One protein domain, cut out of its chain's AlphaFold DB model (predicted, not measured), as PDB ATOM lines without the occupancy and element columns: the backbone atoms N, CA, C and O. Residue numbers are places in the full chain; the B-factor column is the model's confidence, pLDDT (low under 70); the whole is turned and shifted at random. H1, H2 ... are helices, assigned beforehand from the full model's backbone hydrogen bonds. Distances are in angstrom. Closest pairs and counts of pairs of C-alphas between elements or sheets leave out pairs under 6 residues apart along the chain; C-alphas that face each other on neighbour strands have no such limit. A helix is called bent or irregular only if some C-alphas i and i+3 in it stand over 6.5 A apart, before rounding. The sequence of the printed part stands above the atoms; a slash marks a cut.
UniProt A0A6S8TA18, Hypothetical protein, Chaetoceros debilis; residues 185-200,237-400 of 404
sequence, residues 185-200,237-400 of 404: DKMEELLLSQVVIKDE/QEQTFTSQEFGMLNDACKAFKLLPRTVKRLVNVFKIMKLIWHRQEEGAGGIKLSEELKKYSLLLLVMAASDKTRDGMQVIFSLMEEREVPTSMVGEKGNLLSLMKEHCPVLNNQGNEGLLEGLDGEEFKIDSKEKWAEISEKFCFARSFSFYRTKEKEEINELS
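What this domain is: This is residues 185 to 200 and 237 to 400 of the 404 residues of the protein "Hypothetical protein" of Chaetoceros debilis (UniProt A0A6S8TA18). H4 runs through the middle of a compact helical body; the long H3 and the shorter H2 pack on one side of it, the three making a triangle, and H1 crosses over H2 and H3 on their side away from H4. On the other side H5 meets H4 in a corner, residues 310 to 314 touching residues 300 to 304, and H9 packs on H4 with residues 378 to 383; H5 and H9 also pack on each other, with H6 on H5 and H10 loosely placed at the outside. The 180 printed residues have ten named helices, H1 to H10 along the chain, and no named strand: the class is all helix, with mostly crossed packing. The whole is compact and rounded, with a radius of gyration of the C-alphas of 16.3 A and spans of 43 by 42 by 31 A.

How they stand to each other: Start at H3, residues 260 to 282, which with residues 262 to 270 alone touches H4, residues 291 to 305; the closest C-alphas are those of Thr 262 and Ala 305, 6.7 A apart. They form a helical hairpin, opposite ways at a shallow tilt of 31 degrees. H2, residues 243 to 256, touches H4 at Ala 252 and Val 302, closest C-alphas 6.8 A, the same way at a shallow tilt of 24 degrees. H1, residues 185 to 194, touches H2 at residues 250 to 254 alone, closest C-alphas Glu 188 and Asn 250, 6.3 A, and H3 at residues 260 to 267 alone, closest C-alphas Gln 194 and Lys 264, 7.0 A. H9, residues 369 to 384, touches H4 with residues 378 to 383 alone, closest C-alphas Ser 297 and Ala 382, 5.5 A, at a steep tilt of 65 degrees. H5, residues 310 to 322, touches H4 with residues 310 to 314 alone, closest C-alphas Ala 304 and Arg 310, 4.5 A, and H9 with residues 317 to 321 alone, closest C-alphas Met 320 and Ser 376, 4.8 A. H6, residues 336 to 343, touches residues 312 to 316 of H5 alone, closest C-alphas Gly 312 and His 343, 4.5 A. H7, residues 345 to 348, only just touches H6, with 3 pairs of C-alphas within 8 A, and only at the corner, closest C-alphas Lys 341 and Leu 347, 5.8 A. H8, residues 353 to 356, only just touches residues 248 to 252 of H2 alone, with 3 such pairs, closest C-alphas Met 248 and Leu 355, 7.1 A. H10, residues 393 to 399, is close to but not clearly touching H5, closest C-alphas Val 315 and Ile 396, 7.0 A. Every O i to N i+4 pair is within hydrogen-bond range in H2, H3, H4, H5 and H6, against 5 of 6 in H1, 10 of 12 in H9 and 0 of 3 in H10, where 1 of 4 O i to N i+3 pairs is; H7 and H8 are too short for an i+4 pair.

Where its parts are: Find C-alpha 260 at (-4.163, -5.010, -45.402); from there H3 runs 33.2 A to C-alpha 282 at (-21.697, -20.316, -21.704). H4 and H9 each measure 21.3 A, H2 19.8 A and H5 18.2 A. H9 is irregular, C-alphas 378 and 381 being 7.2 A apart, and has a kink of 48 degrees near residue 378; H1 is only just irregular, with C-alphas 185 and 188 6.6 A apart.

The domain as a whole: Look for the two C-alphas farthest apart at Glu 200 and Glu 394, 49.7 A. Residues 201 to 236 are not printed, and C-alphas 200 and 237 are 16.8 A apart across this cut. The links H5 to H6 and H8 to H9 are long, 13 and 12 residues. The mean pLDDT of the printed part is 74.6, and 39 residues are under 70, among them 387 to 400.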
ATOM      1  N   ASP A 185       6.480  -0.922 -40.231       73.06
ATOM      2  CA  ASP A 185       6.246   0.136 -39.232       73.06
ATOM      3  C   ASP A 185       4.778   0.580 -39.104       73.06
ATOM      4  O   ASP A 185       4.342   1.014 -38.043       73.06
ATOM      5  N   LYS A 186       3.995   0.488 -40.187       80.56
ATOM      6  CA  LYS A 186       2.578   0.897 -40.213       80.56
ATOM      7  C   LYS A 186       1.618  -0.267 -39.987       80.56
ATOM      8  O   LYS A 186       0.409  -0.054 -39.893       80.56
ATOM      9  N   MET A 187       2.132  -1.497 -39.927       81.50
ATOM     10  CA  MET A 187       1.316  -2.688 -39.696       81.50
ATOM     11  C   MET A 187       0.653  -2.640 -38.320       81.50
ATOM     12  O   MET A 187      -0.531  -2.936 -38.187       81.50
ATOM     13  N   GLU A 188       1.404  -2.201 -37.318       82.50
ATOM     14  CA  GLU A 188       0.924  -2.094 -35.946       82.50
ATOM     15  C   GLU A 188      -0.182  -1.043 -35.809       82.50
ATOM     16  O   GLU A 188      -1.232  -1.323 -35.238       82.50
ATOM     17  N   GLU A 189      -0.009   0.127 -36.434       82.62
ATOM     18  CA  GLU A 189      -1.036   1.175 -36.491       82.62
ATOM     19  C   GLU A 189      -2.315   0.674 -37.180       82.62
ATOM     20  O   GLU A 189      -3.428   0.909 -36.694       82.62
ATOM     21  N   LEU A 190      -2.178  -0.075 -38.284       80.19
ATOM     22  CA  LEU A 190      -3.325  -0.713 -38.926       80.19
ATOM     23  C   LEU A 190      -4.019  -1.673 -37.955       80.19
ATOM     24  O   LEU A 190      -5.239  -1.610 -37.831       80.19
ATOM     25  N   LEU A 191      -3.281  -2.557 -37.287       82.50
ATOM     26  CA  LEU A 191      -3.853  -3.545 -36.373       82.50
ATOM     27  C   LEU A 191      -4.583  -2.883 -35.201       82.50
ATOM     28  O   LEU A 191      -5.732  -3.236 -34.936       82.50
ATOM     29  N   LEU A 192      -3.974  -1.869 -34.580       82.69
ATOM     30  CA  LEU A 192      -4.591  -1.077 -33.511       82.69
ATOM     31  C   LEU A 192      -5.881  -0.390 -33.978       82.69
ATOM     32  O   LEU A 192      -6.839  -0.300 -33.221       82.69
ATOM     33  N   SER A 193      -5.966   0.031 -35.245       81.06
ATOM     34  CA  SER A 193      -7.208   0.599 -35.793       81.06
ATOM     35  C   SER A 193      -8.345  -0.424 -35.971       81.06
ATOM     36  O   SER A 193      -9.495  -0.031 -36.170       81.06
ATOM     37  N   GLN A 194      -8.044  -1.728 -35.973       80.50
ATOM     38  CA  GLN A 194      -9.023  -2.800 -36.198       80.50
ATOM     39  C   GLN A 194      -9.401  -3.559 -34.912       80.50
ATOM     40  O   GLN A 194     -10.358  -4.346 -34.927       80.50
ATOM     41  N   VAL A 195      -8.665  -3.357 -33.818       81.00
ATOM     42  CA  VAL A 195      -8.714  -4.178 -32.603       81.00
ATOM     43  C   VAL A 195      -8.873  -3.302 -31.359       81.00
ATOM     44  O   VAL A 195      -8.228  -2.271 -31.236       81.00
ATOM     45  N   VAL A 196      -9.706  -3.744 -30.413       78.31
ATOM     46  CA  VAL A 196      -9.795  -3.169 -29.061       78.31
ATOM     47  C   VAL A 196      -9.095  -4.126 -28.104       78.31
ATOM     48  O   VAL A 196      -9.475  -5.294 -28.046       78.31
ATOM     49  N   ILE A 197      -8.084  -3.657 -27.373       77.94
ATOM     50  CA  ILE A 197      -7.320  -4.473 -26.419       77.94
ATOM     51  C   ILE A 197      -7.902  -4.274 -25.012       77.94
ATOM     52  O   ILE A 197      -8.126  -3.135 -24.600       77.94
ATOM     53  N   LYS A 198      -8.173  -5.367 -24.287       72.31
ATOM     54  CA  LYS A 198      -8.460  -5.338 -22.843       72.31
ATOM     55  C   LYS A 198      -7.248  -5.897 -22.111       72.31
ATOM     56  O   LYS A 198      -6.935  -7.072 -22.276       72.31
ATOM     57  N   ASP A 199      -6.608  -5.062 -21.304       56.00
ATOM     58  CA  ASP A 199      -5.647  -5.527 -20.308       56.00
ATOM     59  C   ASP A 199      -6.407  -5.895 -19.028       56.00
ATOM     60  O   ASP A 199      -7.158  -5.080 -18.486       56.00
ATOM     61  N   GLU A 200      -6.225  -7.127 -18.553       45.31
ATOM     62  CA  GLU A 200      -6.545  -7.512 -17.178       45.31
ATOM     63  C   GLU A 200      -5.241  -7.478 -16.354       45.31
ATOM     64  O   GLU A 200      -4.228  -8.016 -16.790       45.31
ATOM     65  N   GLN A 237     -21.124  -8.216 -27.681       55.06
ATOM     66  CA  GLN A 237     -20.145  -7.326 -27.066       55.06
ATOM     67  C   GLN A 237     -18.908  -7.303 -27.964       55.06
ATOM     68  O   GLN A 237     -18.482  -8.356 -28.458       55.06
ATOM     69  N   GLU A 238     -18.389  -6.103 -28.228       58.53
ATOM     70  CA  GLU A 238     -17.222  -5.903 -29.078       58.53
ATOM     71  C   GLU A 238     -16.109  -6.851 -28.619       58.53
ATOM     72  O   GLU A 238     -15.645  -6.778 -27.482       58.53
ATOM     73  N   GLN A 239     -15.762  -7.817 -29.472       70.31
ATOM     74  CA  GLN A 239     -14.794  -8.848 -29.117       70.31
ATOM     75  C   GLN A 239     -13.422  -8.192 -29.001       70.31
ATOM     76  O   GLN A 239     -12.860  -7.718 -29.994       70.31
ATOM     77  N   THR A 240     -12.922  -8.143 -27.772       77.19
ATOM     78  CA  THR A 240     -11.638  -7.538 -27.436       77.19
ATOM     79  C   THR A 240     -10.521  -8.560 -27.535       77.19
ATOM     80  O   THR A 240     -10.749  -9.764 -27.420       77.19
ATOM     81  N   PHE A 241      -9.310  -8.081 -27.766       77.38
ATOM     82  CA  PHE A 241      -8.107  -8.896 -27.828       77.38
ATOM     83  C   PHE A 241      -7.330  -8.743 -26.522       77.38
ATOM     84  O   PHE A 241      -7.390  -7.690 -25.888       77.38
ATOM     85  N   THR A 242      -6.614  -9.783 -26.118       79.12
ATOM     86  CA  THR A 242      -5.599  -9.670 -25.067       79.12
ATOM     87  C   THR A 242      -4.314  -9.085 -25.655       79.12
ATOM     88  O   THR A 242      -4.075  -9.161 -26.866       79.12
ATOM     89  N   SER A 243      -3.451  -8.524 -24.807       75.06
ATOM     90  CA  SER A 243      -2.133  -8.039 -25.236       75.06
ATOM     91  C   SER A 243      -1.263  -9.148 -25.848       75.06
ATOM     92  O   SER A 243      -0.527  -8.900 -26.804       75.06
ATOM     93  N   GLN A 244      -1.412 -10.394 -25.382       73.50
ATOM     94  CA  GLN A 244      -0.728 -11.550 -25.964       73.50
ATOM     95  C   GLN A 244      -1.260 -11.886 -27.368       73.50
ATOM     96  O   GLN A 244      -0.468 -12.045 -28.294       73.50
ATOM     97  N   GLU A 245      -2.584 -11.937 -27.558       77.44
ATOM     98  CA  GLU A 245      -3.200 -12.173 -28.876       77.44
ATOM     99  C   GLU A 245      -2.796 -11.091 -29.888       77.44
ATOM    100  O   GLU A 245      -2.508 -11.392 -31.048       77.44
ATOM    101  N   PHE A 246      -2.753  -9.828 -29.450       82.19
ATOM    102  CA  PHE A 246      -2.323  -8.714 -30.289       82.19
ATOM    103  C   PHE A 246      -0.845  -8.822 -30.676       82.19
ATOM    104  O   PHE A 246      -0.526  -8.692 -31.858       82.19
ATOM    105  N   GLY A 247       0.043  -9.090 -29.710       78.81
ATOM    106  CA  GLY A 247       1.476  -9.265 -29.964       78.81
ATOM    107  C   GLY A 247       1.727 -10.358 -30.999       78.81
ATOM    108  O   GLY A 247       2.377 -10.123 -32.014       78.81
ATOM    109  N   MET A 248       1.073 -11.507 -30.830       74.50
ATOM    110  CA  MET A 248       1.154 -12.609 -31.782       74.50
ATOM    111  C   MET A 248       0.647 -12.256 -33.177       74.50
ATOM    112  O   MET A 248       1.281 -12.603 -34.173       74.50
ATOM    113  N   LEU A 249      -0.502 -11.579 -33.268       80.94
ATOM    114  CA  LEU A 249      -1.041 -11.142 -34.550       80.94
ATOM    115  C   LEU A 249      -0.081 -10.166 -35.240       80.94
ATOM    116  O   LEU A 249       0.140 -10.286 -36.442       80.94
ATOM    117  N   ASN A 250       0.514  -9.237 -34.490       82.56
ATOM    118  CA  ASN A 250       1.481  -8.270 -35.002       82.56
ATOM    119  C   ASN A 250       2.749  -8.961 -35.518       82.56
ATOM    120  O   ASN A 250       3.156  -8.727 -36.660       82.56
ATOM    121  N   ASP A 251       3.322  -9.862 -34.724       79.56
ATOM    122  CA  ASP A 251       4.537 -10.601 -35.064       79.56
ATOM    123  C   ASP A 251       4.317 -11.495 -36.286       79.56
ATOM    124  O   ASP A 251       5.101 -11.470 -37.238       79.56
ATOM    125  N   ALA A 252       3.190 -12.211 -36.332       76.19
ATOM    126  CA  ALA A 252       2.839 -13.040 -37.474       76.19
ATOM    127  C   ALA A 252       2.555 -12.184 -38.726       76.19
ATOM    128  O   ALA A 252       3.023 -12.499 -39.822       76.19
ATOM    129  N   CYS A 253       1.855 -11.052 -38.600       78.25
ATOM    130  CA  CYS A 253       1.636 -10.138 -39.724       78.25
ATOM    131  C   CYS A 253       2.948  -9.564 -40.288       78.25
ATOM    132  O   CYS A 253       3.064  -9.450 -41.515       78.25
ATOM    133  N   LYS A 254       3.929  -9.247 -39.430       78.31
ATOM    134  CA  LYS A 254       5.270  -8.779 -39.824       78.31
ATOM    135  C   LYS A 254       6.073  -9.894 -40.505       78.31
ATOM    136  O   LYS A 254       6.559  -9.695 -41.618       78.31
ATOM    137  N   ALA A 255       6.125 -11.085 -39.909       76.38
ATOM    138  CA  ALA A 255       6.857 -12.235 -40.445       76.38
ATOM    139  C   ALA A 255       6.343 -12.678 -41.828       76.38
ATOM    140  O   ALA A 255       7.121 -12.937 -42.752       76.38
ATOM    141  N   PHE A 256       5.017 -12.713 -42.001       75.50
ATOM    142  CA  PHE A 256       4.384 -13.196 -43.230       75.50
ATOM    143  C   PHE A 256       4.060 -12.101 -44.258       75.50
ATOM    144  O   PHE A 256       3.587 -12.422 -45.349       75.50
ATOM    145  N   LYS A 257       4.349 -10.823 -43.962       76.25
ATOM    146  CA  LYS A 257       4.131  -9.665 -44.857       76.25
ATOM    147  C   LYS A 257       2.723  -9.630 -45.460       76.25
ATOM    148  O   LYS A 257       2.543  -9.505 -46.673       76.25
ATOM    149  N   LEU A 258       1.713  -9.776 -44.604       77.12
ATOM    150  CA  LEU A 258       0.317  -9.873 -45.033       77.12
ATOM    151  C   LEU A 258      -0.207  -8.562 -45.646       77.12
ATOM    152  O   LEU A 258       0.134  -7.460 -45.224       77.12
ATOM    153  N   LEU A 259      -1.118  -8.682 -46.616       77.69
ATOM    154  CA  LEU A 259      -1.813  -7.542 -47.225       77.69
ATOM    155  C   LEU A 259      -2.882  -6.961 -46.270       77.69
ATOM    156  O   LEU A 259      -3.565  -7.738 -45.601       77.69
ATOM    157  N   PRO A 260      -3.155  -5.637 -46.270       80.06
ATOM    158  CA  PRO A 260      -4.163  -5.010 -45.402       80.06
ATOM    159  C   PRO A 260      -5.538  -5.687 -45.401       80.06
ATOM    160  O   PRO A 260      -6.156  -5.874 -44.353       80.06
ATOM    161  N   ARG A 261      -6.035  -6.076 -46.584       79.31
ATOM    162  CA  ARG A 261      -7.324  -6.771 -46.715       79.31
ATOM    163  C   ARG A 261      -7.296  -8.136 -46.027       79.31
ATOM    164  O   ARG A 261      -8.285  -8.521 -45.406       79.31
ATOM    165  N   THR A 262      -6.171  -8.838 -46.121       82.06
ATOM    166  CA  THR A 262      -5.939 -10.125 -45.461       82.06
ATOM    167  C   THR A 262      -5.906  -9.959 -43.945       82.06
ATOM    168  O   THR A 262      -6.588 -10.705 -43.250       82.06
ATOM    169  N   VAL A 263      -5.213  -8.933 -43.444       83.44
ATOM    170  CA  VAL A 263      -5.162  -8.589 -42.013       83.44
ATOM    171  C   VAL A 263      -6.555  -8.271 -41.468       83.44
ATOM    172  O   VAL A 263      -7.003  -8.891 -40.508       83.44
ATOM    173  N   LYS A 264      -7.302  -7.377 -42.129       83.44
ATOM    174  CA  LYS A 264      -8.677  -7.041 -41.728       83.44
ATOM    175  C   LYS A 264      -9.586  -8.271 -41.702       83.44
ATOM    176  O   LYS A 264     -10.405  -8.431 -40.799       83.44
ATOM    177  N   ARG A 265      -9.451  -9.148 -42.698       84.69
ATOM    178  CA  ARG A 265     -10.201 -10.404 -42.761       84.69
ATOM    179  C   ARG A 265      -9.850 -11.320 -41.592       84.69
ATOM    180  O   ARG A 265     -10.768 -11.840 -40.975       84.69
ATOM    181  N   LEU A 266      -8.563 -11.491 -41.293       85.88
ATOM    182  CA  LEU A 266      -8.085 -12.296 -40.167       85.88
ATOM    183  C   LEU A 266      -8.647 -11.793 -38.840       85.88
ATOM    184  O   LEU A 266      -9.215 -12.583 -38.097       85.88
ATOM    185  N   VAL A 267      -8.581 -10.482 -38.592       85.75
ATOM    186  CA  VAL A 267      -9.167  -9.864 -37.393       85.75
ATOM    187  C   VAL A 267     -10.661 -10.180 -37.293       85.75
ATOM    188  O   VAL A 267     -11.134 -10.602 -36.243       85.75
ATOM    189  N   ASN A 268     -11.413 -10.023 -38.385       86.81
ATOM    190  CA  ASN A 268     -12.849 -10.307 -38.391       86.81
ATOM    191  C   ASN A 268     -13.164 -11.791 -38.169       86.81
ATOM    192  O   ASN A 268     -14.083 -12.109 -37.418       86.81
ATOM    193  N   VAL A 269     -12.409 -12.689 -38.805       86.44
ATOM    194  CA  VAL A 269     -12.533 -14.138 -38.612       86.44
ATOM    195  C   VAL A 269     -12.264 -14.494 -37.156       86.44
ATOM    196  O   VAL A 269     -13.078 -15.168 -36.538       86.44
ATOM    197  N   PHE A 270     -11.178 -13.986 -36.580       84.31
ATOM    198  CA  PHE A 270     -10.828 -14.278 -35.198       84.31
ATOM    199  C   PHE A 270     -11.877 -13.740 -34.215       84.31
ATOM    200  O   PHE A 270     -12.276 -14.456 -33.304       84.31
ATOM    201  N   LYS A 271     -12.438 -12.542 -34.450       83.69
ATOM    202  CA  LYS A 271     -13.586 -12.029 -33.675       83.69
ATOM    203  C   LYS A 271     -14.797 -12.970 -33.734       83.69
ATOM    204  O   LYS A 271     -15.436 -13.200 -32.711       83.69
ATOM    205  N   ILE A 272     -15.109 -13.531 -34.906       84.31
ATOM    206  CA  ILE A 272     -16.183 -14.530 -35.052       84.31
ATOM    207  C   ILE A 272     -15.839 -15.808 -34.278       84.31
ATOM    208  O   ILE A 272     -16.711 -16.360 -33.608       84.31
ATOM    209  N   MET A 273     -14.583 -16.258 -34.325       82.25
ATOM    210  CA  MET A 273     -14.162 -17.445 -33.586       82.25
ATOM    211  C   MET A 273     -14.296 -17.253 -32.076       82.25
ATOM    212  O   MET A 273     -14.894 -18.099 -31.419       82.25
ATOM    213  N   LYS A 274     -13.844 -16.109 -31.546       79.56
ATOM    214  CA  LYS A 274     -14.012 -15.754 -30.129       79.56
ATOM    215  C   LYS A 274     -15.478 -15.715 -29.716       79.56
ATOM    216  O   LYS A 274     -15.821 -16.248 -28.667       79.56
ATOM    217  N   LEU A 275     -16.354 -15.173 -30.565       81.12
ATOM    218  CA  LEU A 275     -17.796 -15.176 -30.311       81.12
ATOM    219  C   LEU A 275     -18.365 -16.601 -30.217       81.12
ATOM    220  O   LEU A 275     -19.232 -16.865 -29.385       81.12
ATOM    221  N   ILE A 276     -17.905 -17.512 -31.075       81.44
ATOM    222  CA  ILE A 276     -18.363 -18.903 -31.080       81.44
ATOM    223  C   ILE A 276     -17.834 -19.651 -29.853       81.44
ATOM    224  O   ILE A 276     -18.624 -20.312 -29.182       81.44
ATOM    225  N   TRP A 277     -16.556 -19.481 -29.505       79.75
ATOM    226  CA  TRP A 277     -15.976 -20.061 -28.290       79.75
ATOM    227  C   TRP A 277     -16.669 -19.557 -27.025       79.75
ATOM    228  O   TRP A 277     -17.068 -20.366 -26.197       79.75
ATOM    229  N   HIS A 278     -16.925 -18.250 -26.918       78.50
ATOM    230  CA  HIS A 278     -17.650 -17.673 -25.782       78.50
ATOM    231  C   HIS A 278     -19.038 -18.300 -25.605       78.50
ATOM    232  O   HIS A 278     -19.438 -18.648 -24.500       78.50
ATOM    233  N   ARG A 279     -19.776 -18.505 -26.704       74.94
ATOM    234  CA  ARG A 279     -21.094 -19.156 -26.650       74.94
ATOM    235  C   ARG A 279     -21.021 -20.636 -26.283       74.94
ATOM    236  O   ARG A 279     -21.948 -21.142 -25.659       74.94
ATOM    237  N   GLN A 280     -19.965 -21.335 -26.697       73.62
ATOM    238  CA  GLN A 280     -19.740 -22.722 -26.290       73.62
ATOM    239  C   GLN A 280     -19.416 -22.809 -24.796       73.62
ATOM    240  O   GLN A 280     -19.932 -23.700 -24.132       73.62
ATOM    241  N   GLU A 281     -18.633 -21.868 -24.268       73.44
ATOM    242  CA  GLU A 281     -18.285 -21.775 -22.844       73.44
ATOM    243  C   GLU A 281     -19.505 -21.463 -21.954       73.44
ATOM    244  O   GLU A 281     -19.610 -22.008 -20.858       73.44
ATOM    245  N   GLU A 282     -20.454 -20.647 -22.428       67.81
ATOM    246  CA  GLU A 282     -21.697 -20.316 -21.704       67.81
ATOM    247  C   GLU A 282     -22.780 -21.415 -21.771       67.81
ATOM    248  O   GLU A 282     -23.753 -21.383 -21.013       67.81
ATOM    249  N   GLY A 283     -22.648 -22.387 -22.679       61.81
ATOM    250  CA  GLY A 283     -23.597 -23.489 -22.839       61.81
ATOM    251  C   GLY A 283     -23.490 -24.550 -21.736       61.81
ATOM    252  O   GLY A 283     -22.423 -24.798 -21.176       61.81
ATOM    253  N   ALA A 284     -24.597 -25.242 -21.442       38.44
ATOM    254  CA  ALA A 284     -24.606 -26.371 -20.510       38.44
ATOM    255  C   ALA A 284     -23.740 -27.527 -21.060       38.44
ATOM    256  O   ALA A 284     -24.170 -28.255 -21.952       38.44
ATOM    257  N   GLY A 285     -22.513 -27.660 -20.541       55.53
ATOM    258  CA  GLY A 285     -21.485 -28.595 -21.030       55.53
ATOM    259  C   GLY A 285     -20.260 -27.933 -21.677       55.53
ATOM    260  O   GLY A 285     -19.486 -28.627 -22.331       55.53
ATOM    261  N   GLY A 286     -20.091 -26.614 -21.528       49.84
ATOM    262  CA  GLY A 286     -19.040 -25.842 -22.188       49.84
ATOM    263  C   GLY A 286     -17.621 -26.349 -21.932       49.84
ATOM    264  O   GLY A 286     -17.122 -26.343 -20.807       49.84
ATOM    265  N   ILE A 287     -16.952 -26.761 -23.008       57.66
ATOM    266  CA  ILE A 287     -15.518 -27.044 -23.011       57.66
ATOM    267  C   ILE A 287     -14.807 -25.695 -23.096       57.66
ATOM    268  O   ILE A 287     -14.865 -25.024 -24.127       57.66
ATOM    269  N   LYS A 288     -14.142 -25.292 -22.010       65.25
ATOM    270  CA  LYS A 288     -13.290 -24.101 -22.013       65.25
ATOM    271  C   LYS A 288     -12.061 -24.378 -22.869       65.25
ATOM    272  O   LYS A 288     -11.254 -25.241 -22.526       65.25
ATOM    273  N   LEU A 289     -11.935 -23.668 -23.986       69.88
ATOM    274  CA  LEU A 289     -10.776 -23.822 -24.857       69.88
ATOM    275  C   LEU A 289      -9.557 -23.191 -24.171       69.88
ATOM    276  O   LEU A 289      -9.657 -22.075 -23.655       69.88
ATOM    277  N   SER A 290      -8.417 -23.887 -24.157       75.50
ATOM    278  CA  SER A 290      -7.186 -23.318 -23.603       75.50
ATOM    279  C   SER A 290      -6.765 -22.080 -24.403       75.50
ATOM    280  O   SER A 290      -6.961 -22.006 -25.620       75.50
ATOM    281  N   GLU A 291      -6.171 -21.095 -23.728       74.69
ATOM    282  CA  GLU A 291      -5.635 -19.899 -24.395       74.69
ATOM    283  C   GLU A 291      -4.549 -20.271 -25.422       74.69
ATOM    284  O   GLU A 291      -4.447 -19.653 -26.481       74.69
ATOM    285  N   GLU A 292      -3.816 -21.360 -25.175       76.06
ATOM    286  CA  GLU A 292      -2.850 -21.941 -26.111       76.06
ATOM    287  C   GLU A 292      -3.513 -22.423 -27.411       76.06
ATOM    288  O   GLU A 292      -3.039 -22.108 -28.503       76.06
ATOM    289  N   LEU A 293      -4.665 -23.097 -27.339       76.94
ATOM    290  CA  LEU A 293      -5.406 -23.521 -28.532       76.94
ATOM    291  C   LEU A 293      -5.960 -22.338 -29.334       76.94
ATOM    292  O   LEU A 293      -5.949 -22.378 -30.570       76.94
ATOM    293  N   LYS A 294      -6.401 -21.263 -28.664       79.12
ATOM    294  CA  LYS A 294      -6.807 -20.013 -29.336       79.12
ATOM    295  C   LYS A 294      -5.617 -19.389 -30.071       79.12
ATOM    296  O   LYS A 294      -5.741 -19.024 -31.244       79.12
ATOM    297  N   LYS A 295      -4.453 -19.360 -29.413       78.25
ATOM    298  CA  LYS A 295      -3.161 -18.921 -29.960       78.25
ATOM    299  C   LYS A 295      -2.767 -19.712 -31.217       78.25
ATOM    300  O   LYS A 295      -2.519 -19.107 -32.262       78.25
ATOM    301  N   TYR A 296      -2.769 -21.042 -31.168       81.75
ATOM    302  CA  TYR A 296      -2.388 -21.867 -32.322       81.75
ATOM    303  C   TYR A 296      -3.418 -21.816 -33.453       81.75
ATOM    304  O   TYR A 296      -3.046 -21.805 -34.627       81.75
ATOM    305  N   SER A 297      -4.705 -21.676 -33.129       83.44
ATOM    306  CA  SER A 297      -5.754 -21.452 -34.130       83.44
ATOM    307  C   SER A 297      -5.526 -20.157 -34.916       83.44
ATOM    308  O   SER A 297      -5.654 -20.144 -36.142       83.44
ATOM    309  N   LEU A 298      -5.146 -19.072 -34.230       82.25
ATOM    310  CA  LEU A 298      -4.799 -17.804 -34.872       82.25
ATOM    311  C   LEU A 298      -3.560 -17.942 -35.765       82.25
ATOM    312  O   LEU A 298      -3.563 -17.461 -36.898       82.25
ATOM    313  N   LEU A 299      -2.522 -18.625 -35.282       82.56
ATOM    314  CA  LEU A 299      -1.301 -18.875 -36.047       82.56
ATOM    315  C   LEU A 299      -1.591 -19.637 -37.351       82.56
ATOM    316  O   LEU A 299      -1.167 -19.202 -38.424       82.56
ATOM    317  N   LEU A 300      -2.359 -20.730 -37.277       84.94
ATOM    318  CA  LEU A 300      -2.747 -21.527 -38.445       84.94
ATOM    319  C   LEU A 300      -3.541 -20.692 -39.456       84.94
ATOM    320  O   LEU A 300      -3.299 -20.782 -40.662       84.94
ATOM    321  N   LEU A 301      -4.445 -19.826 -38.984       85.75
ATOM    322  CA  LEU A 301      -5.175 -18.897 -39.848       85.75
ATOM    323  C   LEU A 301      -4.250 -17.909 -40.560       85.75
ATOM    324  O   LEU A 301      -4.409 -17.676 -41.761       85.75
ATOM    325  N   VAL A 302      -3.296 -17.318 -39.837       84.75
ATOM    326  CA  VAL A 302      -2.332 -16.375 -40.415       84.75
ATOM    327  C   VAL A 302      -1.484 -17.068 -41.481       84.75
ATOM    328  O   VAL A 302      -1.330 -16.538 -42.587       84.75
ATOM    329  N   MET A 303      -1.004 -18.277 -41.199       83.88
ATOM    330  CA  MET A 303      -0.224 -19.060 -42.151       83.88
ATOM    331  C   MET A 303      -1.030 -19.465 -43.385       83.88
ATOM    332  O   MET A 303      -0.530 -19.359 -44.503       83.88
ATOM    333  N   ALA A 304      -2.292 -19.859 -43.224       84.38
ATOM    334  CA  ALA A 304      -3.159 -20.174 -44.358       84.38
ATOM    335  C   ALA A 304      -3.487 -18.932 -45.208       84.38
ATOM    336  O   ALA A 304      -3.772 -19.016 -46.406       84.38
ATOM    337  N   ALA A 305      -3.444 -17.746 -44.601       82.94
ATOM    338  CA  ALA A 305      -3.704 -16.488 -45.281       82.94
ATOM    339  C   ALA A 305      -2.485 -15.944 -46.052       82.94
ATOM    340  O   ALA A 305      -2.668 -15.232 -47.044       82.94
ATOM    341  N   SER A 306      -1.271 -16.288 -45.625       82.62
ATOM    342  CA  SER A 306       0.004 -15.889 -46.231       82.62
ATOM    343  C   SER A 306       0.272 -16.605 -47.555       82.62
ATOM    344  O   SER A 306       0.233 -17.828 -47.616       82.62
ATOM    345  N   ASP A 307       0.620 -15.861 -48.611       78.69
ATOM    346  CA  ASP A 307       0.923 -16.445 -49.930       78.69
ATOM    347  C   ASP A 307       2.105 -17.434 -49.893       78.69
ATOM    348  O   ASP A 307       2.156 -18.349 -50.703       78.69
ATOM    349  N   LYS A 308       3.035 -17.289 -48.939       81.06
ATOM    350  CA  LYS A 308       4.237 -18.137 -48.836       81.06
ATOM    351  C   LYS A 308       3.994 -19.504 -48.198       81.06
ATOM    352  O   LYS A 308       4.799 -20.410 -48.371       81.06
ATOM    353  N   THR A 309       2.948 -19.614 -47.389       84.50
ATOM    354  CA  THR A 309       2.646 -20.800 -46.569       84.50
ATOM    355  C   THR A 309       1.281 -21.392 -46.899       84.50
ATOM    356  O   THR A 309       0.944 -22.457 -46.394       84.50
ATOM    357  N   ARG A 310       0.498 -20.733 -47.763       84.12
ATOM    358  CA  ARG A 310      -0.855 -21.147 -48.147       84.12
ATOM    359  C   ARG A 310      -0.904 -22.565 -48.703       84.12
ATOM    360  O   ARG A 310      -1.753 -23.327 -48.259       84.12
ATOM    361  N   ASP A 311      -0.023 -22.911 -49.642       83.25
ATOM    362  CA  ASP A 311      -0.040 -24.239 -50.270       83.25
ATOM    363  C   ASP A 311       0.312 -25.342 -49.259       83.25
ATOM    364  O   ASP A 311      -0.387 -26.347 -49.176       83.25
ATOM    365  N   GLY A 312       1.318 -25.121 -48.406       85.19
ATOM    366  CA  GLY A 312       1.662 -26.064 -47.338       85.19
ATOM    367  C   GLY A 312       0.539 -26.241 -46.315       85.19
ATOM    368  O   GLY A 312       0.175 -27.359 -45.960       85.19
ATOM    369  N   MET A 313      -0.077 -25.136 -45.891       86.62
ATOM    370  CA  MET A 313      -1.235 -25.174 -44.995       86.62
ATOM    371  C   MET A 313      -2.452 -25.849 -45.622       86.62
ATOM    372  O   MET A 313      -3.234 -26.465 -44.902       86.62
ATOM    373  N   GLN A 314      -2.616 -25.760 -46.942       83.56
ATOM    374  CA  GLN A 314      -3.674 -26.466 -47.652       83.56
ATOM    375  C   GLN A 314      -3.503 -27.983 -47.523       83.56
ATOM    376  O   GLN A 314      -4.476 -28.661 -47.209       83.56
ATOM    377  N   VAL A 315      -2.284 -28.505 -47.700       83.75
ATOM    378  CA  VAL A 315      -1.997 -29.939 -47.520       83.75
ATOM    379  C   VAL A 315      -2.322 -30.376 -46.092       83.75
ATOM    380  O   VAL A 315      -3.064 -31.335 -45.892       83.75
ATOM    381  N   ILE A 316      -1.857 -29.619 -45.093       86.44
ATOM    382  CA  ILE A 316      -2.105 -29.919 -43.674       86.44
ATOM    383  C   ILE A 316      -3.608 -29.942 -43.366       86.44
ATOM    384  O   ILE A 316      -4.098 -30.860 -42.710       86.44
ATOM    385  N   PHE A 317      -4.364 -28.958 -43.855       86.94
ATOM    386  CA  PHE A 317      -5.808 -28.899 -43.642       86.94
ATOM    387  C   PHE A 317      -6.585 -30.001 -44.367       86.94
ATOM    388  O   PHE A 317      -7.597 -30.451 -43.828       86.94
ATOM    389  N   SER A 318      -6.119 -30.456 -45.534       83.94
ATOM    390  CA  SER A 318      -6.682 -31.630 -46.209       83.94
ATOM    391  C   SER A 318      -6.447 -32.903 -45.393       83.94
ATOM    392  O   SER A 318      -7.396 -33.640 -45.142       83.94
ATOM    393  N   LEU A 319      -5.227 -33.113 -44.881       83.50
ATOM    394  CA  LEU A 319      -4.901 -34.261 -44.020       83.50
ATOM    395  C   LEU A 319      -5.765 -34.290 -42.747       83.50
ATOM    396  O   LEU A 319      -6.214 -35.356 -42.317       83.50
ATOM    397  N   MET A 320      -6.042 -33.119 -42.162       84.94
ATOM    398  CA  MET A 320      -6.946 -32.993 -41.011       84.94
ATOM    399  C   MET A 320      -8.404 -33.339 -41.364       84.94
ATOM    400  O   MET A 320      -9.103 -33.955 -40.559       84.94
ATOM    401  N   GLU A 321      -8.885 -32.955 -42.551       82.88
ATOM    402  CA  GLU A 321     -10.261 -33.229 -42.998       82.88
ATOM    403  C   GLU A 321     -10.473 -34.704 -43.355       82.88
ATOM    404  O   GLU A 321     -11.468 -35.304 -42.947       82.88
ATOM    405  N   GLU A 322      -9.516 -35.306 -44.061       82.75
ATOM    406  CA  GLU A 322      -9.566 -36.716 -44.463       82.75
ATOM    407  C   GLU A 322      -9.224 -37.669 -43.302       82.75
ATOM    408  O   GLU A 322      -9.429 -38.881 -43.403       82.75
ATOM    409  N   ARG A 323      -8.756 -37.128 -42.163       80.19
ATOM    410  CA  ARG A 323      -8.239 -37.887 -41.007       80.19
ATOM    411  C   ARG A 323      -7.145 -38.878 -41.417       80.19
ATOM    412  O   ARG A 323      -7.000 -39.952 -40.817       80.19
ATOM    413  N   GLU A 324      -6.386 -38.514 -42.445       80.31
ATOM    414  CA  GLU A 324      -5.236 -39.263 -42.927       80.31
ATOM    415  C   GLU A 324      -4.018 -38.850 -42.108       80.31
ATOM    416  O   GLU A 324      -3.674 -37.671 -42.026       80.31
ATOM    417  N   VAL A 325      -3.400 -39.825 -41.443       77.12
ATOM    418  CA  VAL A 325      -2.196 -39.572 -40.651       77.12
ATOM    419  C   VAL A 325      -1.048 -39.322 -41.628       77.12
ATOM    420  O   VAL A 325      -0.822 -40.174 -42.491       77.12
ATOM    421  N   PRO A 326      -0.309 -38.206 -41.508       73.75
ATOM    422  CA  PRO A 326       0.828 -37.948 -42.377       73.75
ATOM    423  C   PRO A 326       1.862 -39.072 -42.230       73.75
ATOM    424  O   PRO A 326       2.416 -39.279 -41.149       73.75
ATOM    425  N   THR A 327       2.129 -39.807 -43.310       67.44
ATOM    426  CA  THR A 327       3.019 -40.982 -43.293       67.44
ATOM    427  C   THR A 327       4.451 -40.620 -42.885       67.44
ATOM    428  O   THR A 327       5.133 -41.435 -42.268       67.44
ATOM    429  N   SER A 328       4.890 -39.386 -43.172       62.59
ATOM    430  CA  SER A 328       6.192 -38.829 -42.768       62.59
ATOM    431  C   SER A 328       6.316 -38.562 -41.261       62.59
ATOM    432  O   SER A 328       7.425 -38.375 -40.765       62.59
ATOM    433  N   MET A 329       5.201 -38.574 -40.521       63.81
ATOM    434  CA  MET A 329       5.127 -38.164 -39.113       63.81
ATOM    435  C   MET A 329       4.836 -39.317 -38.145       63.81
ATOM    436  O   MET A 329       4.718 -39.080 -36.949       63.81
ATOM    437  N   VAL A 330       4.736 -40.566 -38.607       57.47
ATOM    438  CA  VAL A 330       4.470 -41.714 -37.722       57.47
ATOM    439  C   VAL A 330       5.766 -42.150 -37.016       57.47
ATOM    440  O   VAL A 330       6.625 -42.783 -37.627       57.47
ATOM    441  N   GLY A 331       5.926 -41.818 -35.727       56.69
ATOM    442  CA  GLY A 331       7.071 -42.239 -34.898       56.69
ATOM    443  C   GLY A 331       7.386 -41.300 -33.720       56.69
ATOM    444  O   GLY A 331       6.710 -40.298 -33.517       56.69
ATOM    445  N   GLU A 332       8.451 -41.583 -32.953       54.62
ATOM    446  CA  GLU A 332       8.802 -40.870 -31.698       54.62
ATOM    447  C   GLU A 332       9.054 -39.349 -31.835       54.62
ATOM    448  O   GLU A 332       9.110 -38.655 -30.821       54.62
ATOM    449  N   LYS A 333       9.200 -38.812 -33.057       57.81
ATOM    450  CA  LYS A 333       9.504 -37.387 -33.325       57.81
ATOM    451  C   LYS A 333       8.449 -36.643 -34.156       57.81
ATOM    452  O   LYS A 333       8.660 -35.476 -34.495       57.81
ATOM    453  N   GLY A 334       7.337 -37.291 -34.500       74.50
ATOM    454  CA  GLY A 334       6.251 -36.657 -35.244       74.50
ATOM    455  C   GLY A 334       5.423 -35.741 -34.353       74.50
ATOM    456  O   GLY A 334       4.807 -36.192 -33.391       74.50
ATOM    457  N   ASN A 335       5.388 -34.450 -34.663       83.25
ATOM    458  CA  ASN A 335       4.509 -33.483 -34.009       83.25
ATOM    459  C   ASN A 335       4.014 -32.452 -35.030       83.25
ATOM    460  O   ASN A 335       4.513 -32.378 -36.159       83.25
ATOM    461  N   LEU A 336       3.013 -31.662 -34.639       82.44
ATOM    462  CA  LEU A 336       2.425 -30.650 -35.515       82.44
ATOM    463  C   LEU A 336       3.469 -29.627 -35.994       82.44
ATOM    464  O   LEU A 336       3.423 -29.213 -37.152       82.44
ATOM    465  N   LEU A 337       4.451 -29.278 -35.157       83.00
ATOM    466  CA  LEU A 337       5.550 -28.393 -35.549       83.00
ATOM    467  C   LEU A 337       6.394 -28.970 -36.697       83.00
ATOM    468  O   LEU A 337       6.694 -28.257 -37.655       83.00
ATOM    469  N   SER A 338       6.773 -30.244 -36.612       82.50
ATOM    470  CA  SER A 338       7.542 -30.947 -37.645       82.50
ATOM    471  C   SER A 338       6.767 -31.012 -38.960       82.50
ATOM    472  O   SER A 338       7.329 -30.699 -40.008       82.50
ATOM    473  N   LEU A 339       5.463 -31.305 -38.901       84.19
ATOM    474  CA  LEU A 339       4.580 -31.302 -40.071       84.19
ATOM    475  C   LEU A 339       4.486 -29.913 -40.716       84.19
ATOM    476  O   LEU A 339       4.567 -29.766 -41.936       84.19
ATOM    477  N   MET A 340       4.359 -28.869 -39.894       84.00
ATOM    478  CA  MET A 340       4.340 -27.490 -40.376       84.00
ATOM    479  C   MET A 340       5.674 -27.099 -41.012       84.00
ATOM    480  O   MET A 340       5.670 -26.464 -42.061       84.00
ATOM    481  N   LYS A 341       6.814 -27.488 -40.435       83.75
ATOM    482  CA  LYS A 341       8.143 -27.217 -41.008       83.75
ATOM    483  C   LYS A 341       8.404 -27.982 -42.310       83.75
ATOM    484  O   LYS A 341       9.071 -27.431 -43.184       83.75
ATOM    485  N   GLU A 342       7.869 -29.197 -42.454       83.81
ATOM    486  CA  GLU A 342       7.951 -29.992 -43.689       83.81
ATOM    487  C   GLU A 342       7.206 -29.299 -44.840       83.81
ATOM    488  O   GLU A 342       7.788 -29.035 -45.890       83.81
ATOM    489  N   HIS A 343       5.936 -28.939 -44.630       83.88
ATOM    490  CA  HIS A 343       5.105 -28.360 -45.691       83.88
ATOM    491  C   HIS A 343       5.249 -26.839 -45.843       83.88
ATOM    492  O   HIS A 343       4.865 -26.282 -46.870       83.88
ATOM    493  N   CYS A 344       5.809 -26.140 -44.851       83.06
ATOM    494  CA  CYS A 344       6.059 -24.697 -44.891       83.06
ATOM    495  C   CYS A 344       7.549 -24.381 -44.633       83.06
ATOM    496  O   CYS A 344       7.894 -23.905 -43.546       83.06
ATOM    497  N   PRO A 345       8.438 -24.518 -45.640       78.50
ATOM    498  CA  PRO A 345       9.888 -24.345 -45.471       78.50
ATOM    499  C   PRO A 345      10.307 -22.969 -44.933       78.50
ATOM    500  O   PRO A 345      11.352 -22.821 -44.306       78.50
ATOM    501  N   VAL A 346       9.474 -21.945 -45.148       76.31
ATOM    502  CA  VAL A 346       9.692 -20.570 -44.663       76.31
ATOM    503  C   VAL A 346       9.779 -20.495 -43.134       76.31
ATOM    504  O   VAL A 346      10.408 -19.574 -42.606       76.31
ATOM    505  N   LEU A 347       9.200 -21.467 -42.423       74.50
ATOM    506  CA  LEU A 347       9.270 -21.572 -40.968       74.50
ATOM    507  C   LEU A 347      10.651 -21.980 -40.439       74.50
ATOM    508  O   LEU A 347      10.916 -21.769 -39.261       74.50
ATOM    509  N   ASN A 348      11.542 -22.505 -41.282       73.12
ATOM    510  CA  ASN A 348      12.894 -22.899 -40.869       73.12
ATOM    511  C   ASN A 348      13.855 -21.704 -40.719       73.12
ATOM    512  O   ASN A 348      15.003 -21.879 -40.318       73.12
ATOM    513  N   ASN A 349      13.407 -20.487 -41.038       70.94
ATOM    514  CA  ASN A 349      14.200 -19.276 -40.851       70.94
ATOM    515  C   ASN A 349      14.168 -18.826 -39.379       70.94
ATOM    516  O   ASN A 349      13.096 -18.750 -38.779       70.94
ATOM    517  N   GLN A 350      15.331 -18.434 -38.843       53.81
ATOM    518  CA  GLN A 350      15.584 -18.106 -37.424       53.81
ATOM    519  C   GLN A 350      14.676 -17.017 -36.801       53.81
ATOM    520  O   GLN A 350      14.693 -16.821 -35.593       53.81
ATOM    521  N   GLY A 351      13.865 -16.304 -37.591       58.22
ATOM    522  CA  GLY A 351      12.957 -15.255 -37.103       58.22
ATOM    523  C   GLY A 351      11.581 -15.731 -36.619       58.22
ATOM    524  O   GLY A 351      10.826 -14.916 -36.104       58.22
ATOM    525  N   ASN A 352      11.235 -17.014 -36.792       63.69
ATOM    526  CA  ASN A 352       9.877 -17.529 -36.537       63.69
ATOM    527  C   ASN A 352       9.768 -18.446 -35.303       63.69
ATOM    528  O   ASN A 352       8.681 -18.938 -35.009       63.69
ATOM    529  N   GLU A 353      10.867 -18.697 -34.585       61.47
ATOM    530  CA  GLU A 353      10.920 -19.716 -33.522       61.47
ATOM    531  C   GLU A 353       9.992 -19.395 -32.338       61.47
ATOM    532  O   GLU A 353       9.272 -20.279 -31.881       61.47
ATOM    533  N   GLY A 354       9.894 -18.125 -31.928       66.12
ATOM    534  CA  GLY A 354       8.999 -17.708 -30.836       66.12
ATOM    535  C   GLY A 354       7.500 -17.813 -31.161       66.12
ATOM    536  O   GLY A 354       6.675 -17.960 -30.263       66.12
ATOM    537  N   LEU A 355       7.120 -17.791 -32.446       67.75
ATOM    538  CA  LEU A 355       5.722 -17.973 -32.862       67.75
ATOM    539  C   LEU A 355       5.278 -19.439 -32.782       67.75
ATOM    540  O   LEU A 355       4.086 -19.711 -32.647       67.75
ATOM    541  N   LEU A 356       6.234 -20.362 -32.885       71.25
ATOM    542  CA  LEU A 356       6.016 -21.804 -32.999       71.25
ATOM    543  C   LEU A 356       6.227 -22.559 -31.677       71.25
ATOM    544  O   LEU A 356       6.011 -23.769 -31.624       71.25
ATOM    545  N   GLU A 357       6.639 -21.856 -30.625       71.56
ATOM    546  CA  GLU A 357       6.921 -22.418 -29.305       71.56
ATOM    547  C   GLU A 357       5.686 -23.131 -28.714       71.56
ATOM    548  O   GLU A 357       4.580 -22.572 -28.679       71.56
ATOM    549  N   GLY A 358       5.879 -24.383 -28.281       71.44
ATOM    550  CA  GLY A 358       4.873 -25.256 -27.660       71.44
ATOM    551  C   GLY A 358       4.102 -26.176 -28.621       71.44
ATOM    552  O   GLY A 358       3.448 -27.112 -28.165       71.44
ATOM    553  N   LEU A 359       4.230 -26.002 -29.947       74.81
ATOM    554  CA  LEU A 359       3.679 -26.948 -30.941       74.81
ATOM    555  C   LEU A 359       4.432 -28.291 -31.003       74.81
ATOM    556  O   LEU A 359       4.005 -29.217 -31.693       74.81
ATOM    557  N   ASP A 360       5.567 -28.384 -30.316       73.06
ATOM    558  CA  ASP A 360       6.379 -29.584 -30.132       73.06
ATOM    559  C   ASP A 360       6.040 -30.371 -28.855       73.06
ATOM    560  O   ASP A 360       6.594 -31.451 -28.645       73.06
ATOM    561  N   GLY A 361       5.121 -29.859 -28.029       76.62
ATOM    562  CA  GLY A 361       4.679 -30.508 -26.797       76.62
ATOM    563  C   GLY A 361       3.871 -31.793 -27.018       76.62
ATOM    564  O   GLY A 361       3.333 -32.052 -28.095       76.62
ATOM    565  N   GLU A 362       3.728 -32.586 -25.949       74.00
ATOM    566  CA  GLU A 362       3.003 -33.872 -25.955       74.00
ATOM    567  C   GLU A 362       1.523 -33.741 -26.377       74.00
ATOM    568  O   GLU A 362       0.940 -34.696 -26.886       74.00
ATOM    569  N   GLU A 363       0.906 -32.559 -26.238       77.56
ATOM    570  CA  GLU A 363      -0.469 -32.330 -26.705       77.56
ATOM    571  C   GLU A 363      -0.612 -32.452 -28.236       77.56
ATOM    572  O   GLU A 363      -1.650 -32.919 -28.715       77.56
ATOM    573  N   PHE A 364       0.428 -32.085 -28.995       81.69
ATOM    574  CA  PHE A 364       0.423 -32.019 -30.463       81.69
ATOM    575  C   PHE A 364       1.283 -33.100 -31.131       81.69
ATOM    576  O   PHE A 364       1.645 -32.989 -32.307       81.69
ATOM    577  N   LYS A 365       1.619 -34.149 -30.381       82.75
ATOM    578  CA  LYS A 365       2.354 -35.312 -30.875       82.75
ATOM    579  C   LYS A 365       1.469 -36.159 -31.793       82.75
ATOM    580  O   LYS A 365       0.299 -36.391 -31.500       82.75
ATOM    581  N   ILE A 366       2.030 -36.611 -32.911       81.25
ATOM    582  CA  ILE A 366       1.338 -37.409 -33.931       81.25
ATOM    583  C   ILE A 366       1.850 -38.849 -33.819       81.25
ATOM    584  O   ILE A 366       2.678 -39.299 -34.603       81.25
ATOM    585  N   ASP A 367       1.397 -39.567 -32.793       77.75
ATOM    586  CA  ASP A 367       1.819 -40.949 -32.521       77.75
ATOM    587  C   ASP A 367       0.824 -42.008 -33.024       77.75
ATOM    588  O   ASP A 367       1.199 -43.146 -33.305       77.75
ATOM    589  N   SER A 368      -0.445 -41.632 -33.159       79.81
ATOM    590  CA  SER A 368      -1.563 -42.530 -33.430       79.81
ATOM    591  C   SER A 368      -2.636 -41.850 -34.277       79.81
ATOM    592  O   SER A 368      -2.747 -40.619 -34.336       79.81
ATOM    593  N   LYS A 369      -3.465 -42.665 -34.938       81.62
ATOM    594  CA  LYS A 369      -4.592 -42.169 -35.738       81.62
ATOM    595  C   LYS A 369      -5.646 -41.499 -34.859       81.62
ATOM    596  O   LYS A 369      -6.242 -40.506 -35.273       81.62
ATOM    597  N   GLU A 370      -5.849 -42.009 -33.647       82.56
ATOM    598  CA  GLU A 370      -6.743 -41.422 -32.652       82.56
ATOM    599  C   GLU A 370      -6.256 -40.037 -32.221       82.56
ATOM    600  O   GLU A 370      -7.046 -39.090 -32.207       82.56
ATOM    601  N   LYS A 371      -4.953 -39.881 -31.946       82.56
ATOM    602  CA  LYS A 371      -4.392 -38.588 -31.537       82.56
ATOM    603  C   LYS A 371      -4.438 -37.555 -32.659       82.56
ATOM    604  O   LYS A 371      -4.819 -36.409 -32.422       82.56
ATOM    605  N   TRP A 372      -4.147 -37.961 -33.896       85.12
ATOM    606  CA  TRP A 372      -4.309 -37.085 -35.061       85.12
ATOM    607  C   TRP A 372      -5.761 -36.633 -35.251       85.12
ATOM    608  O   TRP A 372      -6.003 -35.466 -35.567       85.12
ATOM    609  N   ALA A 373      -6.734 -37.518 -35.023       83.50
ATOM    610  CA  ALA A 373      -8.147 -37.159 -35.092       83.50
ATOM    611  C   ALA A 373      -8.531 -36.124 -34.019       83.50
ATOM    612  O   ALA A 373      -9.236 -35.169 -34.341       83.50
ATOM    613  N   GLU A 374      -8.018 -36.259 -32.790       83.69
ATOM    614  CA  GLU A 374      -8.224 -35.284 -31.706       83.69
ATOM    615  C   GLU A 374      -7.637 -33.905 -32.064       83.69
ATOM    616  O   GLU A 374      -8.309 -32.881 -31.938       83.69
ATOM    617  N   ILE A 375      -6.396 -33.869 -32.564       82.88
ATOM    618  CA  ILE A 375      -5.735 -32.629 -33.007       82.88
ATOM    619  C   ILE A 375      -6.522 -31.987 -34.157       82.88
ATOM    620  O   ILE A 375      -6.781 -30.782 -34.150       82.88
ATOM    621  N   SER A 376      -6.940 -32.795 -35.133       83.94
ATOM    622  CA  SER A 376      -7.715 -32.336 -36.287       83.94
ATOM    623  C   SER A 376      -9.056 -31.739 -35.865       83.94
ATOM    624  O   SER A 376      -9.470 -30.714 -36.404       83.94
ATOM    625  N   GLU A 377      -9.722 -32.326 -34.870       82.62
ATOM    626  CA  GLU A 377     -10.979 -31.810 -34.326       82.62
ATOM    627  C   GLU A 377     -10.787 -30.445 -33.650       82.62
ATOM    628  O   GLU A 377     -11.553 -29.516 -33.922       82.62
ATOM    629  N   LYS A 378      -9.707 -30.277 -32.874       80.12
ATOM    630  CA  LYS A 378      -9.359 -29.000 -32.222       80.12
ATOM    631  C   LYS A 378      -9.128 -27.862 -33.226       80.12
ATOM    632  O   LYS A 378      -9.511 -26.724 -32.955       80.12
ATOM    633  N   PHE A 379      -8.553 -28.150 -34.398       80.75
ATOM    634  CA  PHE A 379      -8.230 -27.140 -35.420       80.75
ATOM    635  C   PHE A 379      -9.204 -27.077 -36.610       80.75
ATOM    636  O   PHE A 379      -9.093 -26.179 -37.451       80.75
ATOM    637  N   CYS A 380     -10.217 -27.949 -36.659       73.94
ATOM    638  CA  CYS A 380     -11.245 -27.981 -37.709       73.94
ATOM    639  C   CYS A 380     -11.968 -26.631 -37.872       73.94
ATOM    640  O   CYS A 380     -12.398 -26.229 -38.960       73.94
ATOM    641  N   PHE A 381     -12.059 -25.872 -36.786       74.06
ATOM    642  CA  PHE A 381     -12.675 -24.560 -36.809       74.06
ATOM    643  C   PHE A 381     -11.796 -23.504 -37.501       74.06
ATOM    644  O   PHE A 381     -12.290 -22.767 -38.352       74.06
ATOM    645  N   ALA A 382     -10.484 -23.487 -37.234       76.81
ATOM    646  CA  ALA A 382      -9.532 -22.641 -37.963       76.81
ATOM    647  C   ALA A 382      -9.504 -23.000 -39.460       76.81
ATOM    648  O   ALA A 382      -9.533 -22.116 -40.320       76.81
ATOM    649  N   ARG A 383      -9.561 -24.301 -39.772       78.62
ATOM    650  CA  ARG A 383      -9.698 -24.815 -41.140       78.62
ATOM    651  C   ARG A 383     -10.908 -24.214 -41.859       78.62
ATOM    652  O   ARG A 383     -10.775 -23.730 -42.981       78.62
ATOM    653  N   SER A 384     -12.065 -24.181 -41.196       80.62
ATOM    654  CA  SER A 384     -13.340 -23.731 -41.777       80.62
ATOM    655  C   SER A 384     -13.347 -22.258 -42.212       80.62
ATOM    656  O   SER A 384     -14.127 -21.880 -43.084       80.62
ATOM    657  N   PHE A 385     -12.476 -21.420 -41.640       77.19
ATOM    658  CA  PHE A 385     -12.337 -20.009 -42.026       77.19
ATOM    659  C   PHE A 385     -11.132 -19.723 -42.931       77.19
ATOM    660  O   PHE A 385     -10.913 -18.574 -43.337       77.19
ATOM    661  N   SER A 386     -10.348 -20.747 -43.267       72.94
ATOM    662  CA  SER A 386      -9.276 -20.620 -44.244       72.94
ATOM    663  C   SER A 386      -9.861 -20.576 -45.661       72.94
ATOM    664  O   SER A 386     -10.797 -21.297 -45.999       72.94
ATOM    665  N   PHE A 387      -9.343 -19.684 -46.508       60.03
ATOM    666  CA  PHE A 387      -9.743 -19.650 -47.915       60.03
ATOM    667  C   PHE A 387      -8.964 -20.726 -48.657       60.03
ATOM    668  O   PHE A 387      -7.800 -20.512 -48.994       60.03
ATOM    669  N   TYR A 388      -9.615 -21.853 -48.921       58.44
ATOM    670  CA  TYR A 388      -9.095 -22.895 -49.792       58.44
ATOM    671  C   TYR A 388      -9.820 -22.862 -51.140       58.44
ATOM    672  O   TYR A 388     -11.008 -22.547 -51.235       58.44
ATOM    673  N   ARG A 389      -9.086 -23.185 -52.203       47.06
ATOM    674  CA  ARG A 389      -9.673 -23.722 -53.429       47.06
ATOM    675  C   ARG A 389      -9.481 -25.222 -53.291       47.06
ATOM    676  O   ARG A 389      -8.342 -25.636 -53.094       47.06
ATOM    677  N   THR A 390     -10.542 -26.021 -53.312       43.41
ATOM    678  CA  THR A 390     -10.400 -27.477 -53.415       43.41
ATOM    679  C   THR A 390      -9.653 -27.738 -54.717       43.41
ATOM    680  O   THR A 390     -10.218 -27.585 -55.795       43.41
ATOM    681  N   LYS A 391      -8.346 -27.988 -54.617       46.09
ATOM    682  CA  LYS A 391      -7.559 -28.513 -55.725       46.09
ATOM    683  C   LYS A 391      -7.975 -29.977 -55.871       46.09
ATOM    684  O   LYS A 391      -8.191 -30.646 -54.857       46.09
ATOM    685  N   GLU A 392      -8.188 -30.444 -57.096       44.59
ATOM    686  CA  GLU A 392      -8.475 -31.862 -57.341       44.59
ATOM    687  C   GLU A 392      -7.306 -32.709 -56.804       44.59
ATOM    688  O   GLU A 392      -6.168 -32.240 -56.773       44.59
ATOM    689  N   LYS A 393      -7.577 -33.937 -56.332       46.16
ATOM    690  CA  LYS A 393      -6.587 -34.795 -55.636       46.16
ATOM    691  C   LYS A 393      -5.268 -34.978 -56.405       46.16
ATOM    692  O   LYS A 393      -4.237 -35.226 -55.787       46.16
ATOM    693  N   GLU A 394      -5.293 -34.825 -57.726       44.12
ATOM    694  CA  GLU A 394      -4.121 -34.916 -58.602       44.12
ATOM    695  C   GLU A 394      -3.137 -33.743 -58.413       44.12
ATOM    696  O   GLU A 394      -1.934 -33.976 -58.345       44.12
ATOM    697  N   GLU A 395      -3.615 -32.511 -58.196       47.12
ATOM    698  CA  GLU A 395      -2.755 -31.328 -57.982       47.12
ATOM    699  C   GLU A 395      -2.097 -31.308 -56.588       47.12
ATOM    700  O   GLU A 395      -1.049 -30.691 -56.396       47.12
ATOM    701  N   ILE A 396      -2.698 -31.968 -55.591       48.62
ATOM    702  CA  ILE A 396      -2.153 -32.040 -54.222       48.62
ATOM    703  C   ILE A 396      -0.938 -32.979 -54.174       48.62
ATOM    704  O   ILE A 396       0.044 -32.674 -53.497       48.62
ATOM    705  N   ASN A 397      -0.957 -34.069 -54.945       48.56
ATOM    706  CA  ASN A 397       0.169 -35.001 -55.040       48.56
ATOM    707  C   ASN A 397       1.403 -34.395 -55.731       48.56
ATOM    708  O   ASN A 397       2.518 -34.831 -55.452       48.56
ATOM    709  N   GLU A 398       1.236 -33.382 -56.587       47.84
ATOM    710  CA  GLU A 398       2.354 -32.657 -57.213       47.84
ATOM    711  C   GLU A 398       3.018 -31.623 -56.283       47.84
ATOM    712  O   GLU A 398       4.160 -31.232 -56.517       47.84
ATOM    713  N   LEU A 399       2.322 -31.181 -55.227       45.75
ATOM    714  CA  LEU A 399       2.798 -30.179 -54.259       45.75
ATOM    715  C   LEU A 399       3.421 -30.787 -52.996       45.75
ATOM    716  O   LEU A 399       4.118 -30.087 -52.257       45.75
ATOM    717  N   SER A 400       3.187 -32.073 -52.745       38.66
ATOM    718  CA  SER A 400       3.975 -32.838 -51.782       38.66
ATOM    719  C   SER A 400       5.427 -32.881 -52.265       38.66
ATOM    720  O   SER A 400       5.647 -33.144 -53.450       38.66
TER     721      SER A 400